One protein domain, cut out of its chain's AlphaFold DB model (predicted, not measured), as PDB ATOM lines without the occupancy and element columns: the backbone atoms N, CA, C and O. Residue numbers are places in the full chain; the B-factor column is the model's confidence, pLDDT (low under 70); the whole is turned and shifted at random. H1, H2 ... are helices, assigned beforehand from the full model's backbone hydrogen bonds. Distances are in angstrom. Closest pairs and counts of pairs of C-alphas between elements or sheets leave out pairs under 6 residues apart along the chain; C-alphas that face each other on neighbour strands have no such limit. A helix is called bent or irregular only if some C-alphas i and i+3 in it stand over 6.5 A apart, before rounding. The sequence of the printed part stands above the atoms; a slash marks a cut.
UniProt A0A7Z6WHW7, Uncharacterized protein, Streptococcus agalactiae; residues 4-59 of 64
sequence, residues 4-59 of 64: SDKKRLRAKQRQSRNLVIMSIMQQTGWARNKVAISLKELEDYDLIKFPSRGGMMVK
ATOM      1  N   SER A   4      54.307 -39.895 -60.154       76.25
ATOM      2  CA  SER A   4      53.184 -40.810 -60.392       76.25
ATOM      3  C   SER A   4      52.833 -41.672 -59.171       76.25
ATOM      4  O   SER A   4      51.655 -41.854 -58.856       76.25
ATOM      5  N   ASP A   5      53.834 -42.144 -58.423       76.06
ATOM      6  CA  ASP A   5      53.619 -42.973 -57.231       76.06
ATOM      7  C   ASP A   5      53.012 -42.180 -56.080       76.06
ATOM      8  O   ASP A   5      52.082 -42.652 -55.422       76.06
ATOM      9  N   LYS A   6      53.471 -40.940 -55.875       74.31
ATOM     10  CA  LYS A   6      52.901 -40.039 -54.861       74.31
ATOM     11  C   LYS A   6      51.420 -39.763 -55.133       74.31
ATOM     12  O   LYS A   6      50.615 -39.783 -54.202       74.31
ATOM     13  N   LYS A   7      51.043 -39.556 -56.402       78.69
ATOM     14  CA  LYS A   7      49.643 -39.348 -56.815       78.69
ATOM     15  C   LYS A   7      48.780 -40.577 -56.514       78.69
ATOM     16  O   LYS A   7      47.698 -40.439 -55.946       78.69
ATOM     17  N   ARG A   8      49.280 -41.775 -56.831       80.19
ATOM     18  CA  ARG A   8      48.587 -43.046 -56.563       80.19
ATOM     19  C   ARG A   8      48.396 -43.306 -55.067       80.19
ATOM     20  O   ARG A   8      47.316 -43.720 -54.659       80.19
ATOM     21  N   LEU A   9      49.409 -43.031 -54.248       82.12
ATOM     22  CA  LEU A   9      49.325 -43.179 -52.791       82.12
ATOM     23  C   LEU A   9      48.285 -42.227 -52.180       82.12
ATOM     24  O   LEU A   9      47.393 -42.660 -51.454       82.12
ATOM     25  N   ARG A  10      48.305 -40.945 -52.566       81.69
ATOM     26  CA  ARG A  10      47.280 -39.979 -52.129       81.69
ATOM     27  C   ARG A  10      45.864 -40.408 -52.528       81.69
ATOM     28  O   ARG A  10      44.929 -40.216 -51.754       81.69
ATOM     29  N   ALA A  11      45.700 -41.005 -53.711       88.44
ATOM     30  CA  ALA A  11      44.408 -41.522 -54.155       88.44
ATOM     31  C   ALA A  11      43.896 -42.648 -53.240       88.44
ATOM     32  O   ALA A  11      42.740 -42.602 -52.823       88.44
ATOM     33  N   LYS A  12      44.760 -43.598 -52.861       90.88
ATOM     34  CA  LYS A  12      44.406 -44.690 -51.937       90.88
ATOM     35  C   LYS A  12      44.027 -44.176 -50.550       90.88
ATOM     36  O   LYS A  12      42.982 -44.546 -50.027       90.88
ATOM     37  N   GLN A  13      44.825 -43.270 -49.988       92.62
ATOM     38  CA  GLN A  13      44.536 -42.642 -48.696       92.62
ATOM     39  C   GLN A  13      43.167 -41.934 -48.702       92.62
ATOM     40  O   GLN A  13      42.353 -42.128 -47.798       92.62
ATOM     41  N   ARG A  14      42.872 -41.159 -49.759       92.31
ATOM     42  CA  ARG A  14      41.577 -40.480 -49.926       92.31
ATOM     43  C   ARG A  14      40.416 -41.467 -50.042       92.31
ATOM     44  O   ARG A  14      39.362 -41.225 -49.458       92.31
ATOM     45  N   GLN A  15      40.594 -42.557 -50.787       94.44
ATOM     46  CA  GLN A  15      39.580 -43.607 -50.909       94.44
ATOM     47  C   GLN A  15      39.266 -44.233 -49.549       94.44
ATOM     48  O   GLN A  15      38.100 -44.310 -49.177       94.44
ATOM     49  N   SER A  16      40.286 -44.592 -48.768       94.69
ATOM     50  CA  SER A  16      40.091 -45.161 -47.433       94.69
ATOM     51  C   SER A  16      39.374 -44.202 -46.488       94.69
ATOM     52  O   SER A  16      38.408 -44.598 -45.841       94.69
ATOM     53  N   ARG A  17      39.761 -42.920 -46.477       95.25
ATOM     54  CA  ARG A  17      39.057 -41.900 -45.688       95.25
ATOM     55  C   ARG A  17      37.587 -41.773 -46.101       95.25
ATOM     56  O   ARG A  17      36.717 -41.688 -45.243       95.25
ATOM     57  N   ASN A  18      37.290 -41.793 -47.401       96.06
ATOM     58  CA  ASN A  18      35.909 -41.731 -47.884       96.06
ATOM     59  C   ASN A  18      35.069 -42.936 -47.441       96.06
ATOM     60  O   ASN A  18      33.913 -42.741 -47.077       96.06
ATOM     61  N   LEU A  19      35.641 -44.144 -47.455       96.25
ATOM     62  CA  LEU A  19      34.953 -45.355 -47.004       96.25
ATOM     63  C   LEU A  19      34.616 -45.292 -45.512       96.25
ATOM     64  O   LEU A  19      33.481 -45.568 -45.135       96.25
ATOM     65  N   VAL A  20      35.565 -44.855 -44.679       95.62
ATOM     66  CA  VAL A  20      35.332 -44.677 -43.236       95.62
ATOM     67  C   VAL A  20      34.244 -43.636 -42.985       95.62
ATOM     68  O   VAL A  20      33.324 -43.888 -42.212       95.62
ATOM     69  N   ILE A  21      34.286 -42.500 -43.694       96.69
ATOM     70  CA  ILE A  21      33.236 -41.477 -43.600       96.69
ATOM     71  C   ILE A  21      31.866 -42.078 -43.931       96.69
ATOM     72  O   ILE A  21      30.926 -41.897 -43.167       96.69
ATOM     73  N   MET A  22      31.746 -42.802 -45.049       97.06
ATOM     74  CA  MET A  22      30.475 -43.410 -45.455       97.06
ATOM     75  C   MET A  22      29.966 -44.434 -44.436       97.06
ATOM     76  O   MET A  22      28.780 -44.423 -44.120       97.06
ATOM     77  N   SER A  23      30.850 -45.273 -43.896       96.88
ATOM     78  CA  SER A  23      30.487 -46.275 -42.890       96.88
ATOM     79  C   SER A  23      29.967 -45.627 -41.602       96.88
ATOM     80  O   SER A  23      28.897 -45.998 -41.125       96.88
ATOM     81  N   ILE A  24      30.647 -44.593 -41.092       96.56
ATOM     82  CA  ILE A  24      30.206 -43.870 -39.889       96.56
ATOM     83  C   ILE A  24      28.880 -43.148 -40.146       96.56
ATOM     84  O   ILE A  24      27.996 -43.184 -39.294       96.56
ATOM     85  N   MET A  25      28.707 -42.524 -41.317       97.88
ATOM     86  CA  MET A  25      27.432 -41.901 -41.694       97.88
ATOM     87  C   MET A  25      26.284 -42.919 -41.669       97.88
ATOM     88  O   MET A  25      25.229 -42.622 -41.122       97.88
ATOM     89  N   GLN A  26      26.493 -44.120 -42.219       97.56
ATOM     90  CA  GLN A  26      25.480 -45.180 -42.229       97.56
ATOM     91  C   GLN A  26      25.153 -45.695 -40.823       97.56
ATOM     92  O   GLN A  26      23.991 -45.950 -40.529       97.56
ATOM     93  N   GLN A  27      26.153 -45.830 -39.952       97.00
ATOM     94  CA  GLN A  27      25.961 -46.359 -38.597       97.00
ATOM     95  C   GLN A  27      25.358 -45.342 -37.622       97.00
ATOM     96  O   GLN A  27      24.637 -45.723 -36.707       97.00
ATOM     97  N   THR A  28      25.667 -44.055 -37.790       95.62
ATOM     98  CA  THR A  28      25.300 -43.002 -36.822       95.62
ATOM     99  C   THR A  28      24.209 -42.058 -37.322       95.62
ATOM    100  O   THR A  28      23.671 -41.276 -36.540       95.62
ATOM    101  N   GLY A  29      23.924 -42.055 -38.628       96.44
ATOM    102  CA  GLY A  29      23.066 -41.060 -39.276       96.44
ATOM    103  C   GLY A  29      23.679 -39.657 -39.339       96.44
ATOM    104  O   GLY A  29      22.997 -38.700 -39.700       96.44
ATOM    105  N   TRP A  30      24.953 -39.487 -38.969       97.62
ATOM    106  CA  TRP A  30      25.577 -38.167 -38.949       97.62
ATOM    107  C   TRP A  30      25.810 -37.620 -40.352       97.62
ATOM    108  O   TRP A  30      26.153 -38.337 -41.292       97.62
ATOM    109  N   ALA A  31      25.695 -36.299 -40.474       97.50
ATOM    110  CA  ALA A  31      26.043 -35.598 -41.695       97.50
ATOM    111  C   ALA A  31      27.549 -35.707 -41.991       97.50
ATOM    112  O   ALA A  31      28.397 -35.729 -41.093       97.50
ATOM    113  N   ARG A  32      27.892 -35.728 -43.284       96.81
ATOM    114  CA  ARG A  32      29.269 -35.914 -43.768       96.81
ATOM    115  C   ARG A  32      30.258 -34.909 -43.172       96.81
ATOM    116  O   ARG A  32      31.388 -35.280 -42.866       96.81
ATOM    117  N   ASN A  33      29.849 -33.648 -43.034       97.25
ATOM    118  CA  ASN A  33      30.671 -32.577 -42.467       97.25
ATOM    119  C   ASN A  33      31.041 -32.864 -41.007       97.25
ATOM    120  O   ASN A  33      32.213 -32.762 -40.659       97.25
ATOM    121  N   LYS A  34      30.073 -33.292 -40.188       97.12
ATOM    122  CA  LYS A  34      30.293 -33.656 -38.786       97.12
ATOM    123  C   LYS A  34      31.290 -34.809 -38.678       97.12
ATOM    124  O   LYS A  34      32.280 -34.684 -37.972       97.12
ATOM    125  N   VAL A  35      31.088 -35.878 -39.451       97.06
ATOM    126  CA  VAL A  35      32.008 -37.030 -39.476       97.06
ATOM    127  C   VAL A  35      33.417 -36.617 -39.913       97.06
ATOM    128  O   VAL A  35      34.400 -37.039 -39.313       97.06
ATOM    129  N   ALA A  36      33.534 -35.777 -40.945       96.06
ATOM    130  CA  ALA A  36      34.829 -35.320 -41.441       96.06
ATOM    131  C   ALA A  36      35.588 -34.453 -40.421       96.06
ATOM    132  O   ALA A  36      36.806 -34.586 -40.321       96.06
ATOM    133  N   ILE A  37      34.883 -33.595 -39.676       97.31
ATOM    134  CA  ILE A  37      35.465 -32.783 -38.598       97.31
ATOM    135  C   ILE A  37      35.945 -33.693 -37.468       97.31
ATOM    136  O   ILE A  37      37.117 -33.631 -37.118       97.31
ATOM    137  N   SER A  38      35.104 -34.612 -36.986       96.06
ATOM    138  CA  SER A  38      35.484 -35.525 -35.900       96.06
ATOM    139  C   SER A  38      36.663 -36.431 -36.267       96.06
ATOM    140  O   SER A  38      37.568 -36.624 -35.465       96.06
ATOM    141  N   LEU A  39      36.714 -36.960 -37.497       95.31
ATOM    142  CA  LEU A  39      37.875 -37.739 -37.952       95.31
ATOM    143  C   LEU A  39      39.149 -36.894 -38.027       95.31
ATOM    144  O   LEU A  39      40.231 -37.415 -37.773       95.31
ATOM    145  N   LYS A  40      39.033 -35.612 -38.389       95.38
ATOM    146  CA  LYS A  40      40.176 -34.701 -38.384       95.38
ATOM    147  C   LYS A  40      40.661 -34.455 -36.957       95.38
ATOM    148  O   LYS A  40      41.852 -34.577 -36.727       95.38
ATOM    149  N   GLU A  41      39.759 -34.198 -36.013       96.31
ATOM    150  CA  GLU A  41      40.109 -34.029 -34.597       96.31
ATOM    151  C   GLU A  41      40.845 -35.262 -34.056       96.31
ATOM    152  O   GLU A  41      41.911 -35.133 -33.464       96.31
ATOM    153  N   LEU A  42      40.342 -36.472 -34.322       94.38
ATOM    154  CA  LEU A  42      41.011 -37.712 -33.907       94.38
ATOM    155  C   LEU A  42      42.404 -37.885 -34.537       94.38
ATOM    156  O   LEU A  42      43.299 -38.439 -33.900       94.38
ATOM    157  N   GLU A  43      42.589 -37.445 -35.782       93.38
ATOM    158  CA  GLU A  43      43.891 -37.477 -36.456       93.38
ATOM    159  C   GLU A  43      44.843 -36.403 -35.902       93.38
ATOM    160  O   GLU A  43      46.026 -36.684 -35.716       93.38
ATOM    161  N   ASP A  44      44.326 -35.221 -35.551       94.62
ATOM    162  CA  ASP A  44      45.077 -34.131 -34.915       94.62
ATOM    163  C   ASP A  44      45.545 -34.525 -33.494       94.62
ATOM    164  O   ASP A  44      46.650 -34.166 -33.087       94.62
ATOM    165  N   TYR A  45      44.762 -35.336 -32.768       93.81
ATOM    166  CA  TYR A  45      45.156 -35.943 -31.483       93.81
ATOM    167  C   TYR A  45      46.029 -37.205 -31.620       93.81
ATOM    168  O   TYR A  45      46.297 -37.881 -30.627       93.81
ATOM    169  N   ASP A  46      46.480 -37.548 -32.832       90.38
ATOM    170  CA  ASP A  46      47.306 -38.732 -33.112       90.38
ATOM    171  C   ASP A  46      46.636 -40.068 -32.715       90.38
ATOM    172  O   ASP A  46      47.309 -41.089 -32.575       90.38
ATOM    173  N   LEU A  47      45.308 -40.084 -32.534       92.06
ATOM    174  CA  LEU A  47      44.538 -41.275 -32.148       92.06
ATOM    175  C   LEU A  47      44.258 -42.180 -33.344       92.06
ATOM    176  O   LEU A  47      44.171 -43.401 -33.202       92.06
ATOM    177  N   ILE A  48      44.129 -41.589 -34.532       94.38
ATOM    178  CA  ILE A  48      44.003 -42.318 -35.792       94.38
ATOM    179  C   ILE A  48      44.955 -41.754 -36.842       94.38
ATOM    180  O   ILE A  48      45.356 -40.596 -36.775       94.38
ATOM    181  N   LYS A  49      45.287 -42.559 -37.853       93.88
ATOM    182  CA  LYS A  49      46.014 -42.107 -39.049       93.88
ATOM    183  C   LYS A  49      45.466 -42.758 -40.301       93.88
ATOM    184  O   LYS A  49      45.170 -43.953 -40.305       93.88
ATOM    185  N   PHE A  50      45.442 -42.006 -41.397       92.31
ATOM    186  CA  PHE A  50      45.241 -42.568 -42.732       92.31
ATOM    187  C   PHE A  50      46.596 -42.714 -43.439       92.31
ATOM    188  O   PHE A  50      47.101 -41.731 -43.984       92.31
ATOM    189  N   PRO A  51      47.225 -43.902 -43.457       91.00
ATOM    190  CA  PRO A  51      48.508 -44.081 -44.124       91.00
ATOM    191  C   PRO A  51      48.393 -43.893 -45.642       91.00
ATOM    192  O   PRO A  51      47.374 -44.182 -46.272       91.00
ATOM    193  N   SER A  52      49.493 -43.471 -46.264       87.19
ATOM    194  CA  SER A  52      49.575 -43.218 -47.712       87.19
ATOM    195  C   SER A  52      49.320 -44.464 -48.572       87.19
ATOM    196  O   SER A  52      48.985 -44.355 -49.749       87.19
ATOM    197  N   ARG A  53      49.453 -45.664 -47.997       86.31
ATOM    198  CA  ARG A  53      49.130 -46.933 -48.662       86.31
ATOM    199  C   ARG A  53      47.628 -47.262 -48.652       86.31
ATOM    200  O   ARG A  53      47.234 -48.189 -49.356       86.31
ATOM    201  N   GLY A  54      46.809 -46.474 -47.952       87.19
ATOM    202  CA  GLY A  54      45.393 -46.743 -47.699       87.19
ATOM    203  C   GLY A  54      45.165 -47.507 -46.391       87.19
ATOM    204  O   GLY A  54      46.098 -48.042 -45.800       87.19
ATOM    205  N   GLY A  55      43.912 -47.549 -45.954       91.62
ATOM    206  CA  GLY A  55      43.470 -48.049 -44.654       91.62
ATOM    207  C   GLY A  55      43.312 -46.935 -43.618       91.62
ATOM    208  O   GLY A  55      43.465 -45.752 -43.926       91.62
ATOM    209  N   MET A  56      42.999 -47.338 -42.390       92.56
ATOM    210  CA  MET A  56      42.981 -46.495 -41.198       92.56
ATOM    211  C   MET A  56      43.702 -47.260 -40.092       92.56
ATOM    212  O   MET A  56      43.479 -48.456 -39.926       92.56
ATOM    213  N   MET A  57      44.575 -46.582 -39.362       92.62
ATOM    214  CA  MET A  57      45.242 -47.131 -38.188       92.62
ATOM    215  C   MET A  57      44.680 -46.445 -36.953       92.62
ATOM    216  O   MET A  57      44.555 -45.224 -36.952       92.62
ATOM    217  N   VAL A  58      44.366 -47.225 -35.922       91.12
ATOM    218  CA  VAL A  58      44.017 -46.718 -34.593       91.12
ATOM    219  C   VAL A  58      45.249 -46.870 -33.715       91.12
ATOM    220  O   VAL A  58      45.869 -47.936 -33.698       91.12
ATOM    221  N   LYS A  59      45.630 -45.807 -33.014       86.75
ATOM    222  CA  LYS A  59      46.716 -45.853 -32.043       86.75
ATOM    223  C   LYS A  59      46.206 -46.573 -30.803       86.75
ATOM    224  O   LYS A  59      45.393 -46.042 -30.054       86.75
TER     225      LYS A  59
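This is residues 4 to 59 of the 64 residues of an uncharacterized protein of Streptococcus agalactiae (UniProt A0A7Z6WHW7). A long helix, H1, and a shorter one, H2, make a V; H2 folds back from the end of H1, and the last stretch, residues 45 to 59, doubles back as a loop in the opening between them. H1 runs along the longest axis. The printed part has 56 residues, with two named helices in the order H1, H2 and no named strand; its class is all helix. It is compact, with a radius of gyration of the C-alphas of 11.7 A, yet elongated, spanning 36 by 21 by 15 A.

H1, residues 4 to 28, begins with C-alpha 4 at (53.184, -40.810, -60.392) and measures 36.6 A from first to last C-alpha. H2, residues 32 to 44, measures 18.2 A and ends with C-alpha 44 at (45.077, -34.131, -34.915). Residues 45 to 59 hold no named element; C-alpha 59 is at (46.716, -45.853, -32.043).

H1 and H2 touch, H1 with residues 21 to 25 alone and H2 with residues 32 to 36 alone. Their closest C-alphas, those of Ile 21 and Val 35, are 6.2 A apart. The helices run opposite ways at a steep tilt of 62 degrees, and their centres are 13.0 A apart. Neither is bent. In H1 and H2 every O i to N i+4 pair is within hydrogen-bond range. In the last stretch, residues 48 to 49 form a short antiparallel pairing with residues 57 to 58.

The two C-alphas farthest apart, those of Ser 4 and Gly 29, are separated by 36.8 A. The link from H1 to H2 is tight, with 3 residues. The printed part has no cut. Its mean pLDDT is 92.2, and no printed residue is under 70.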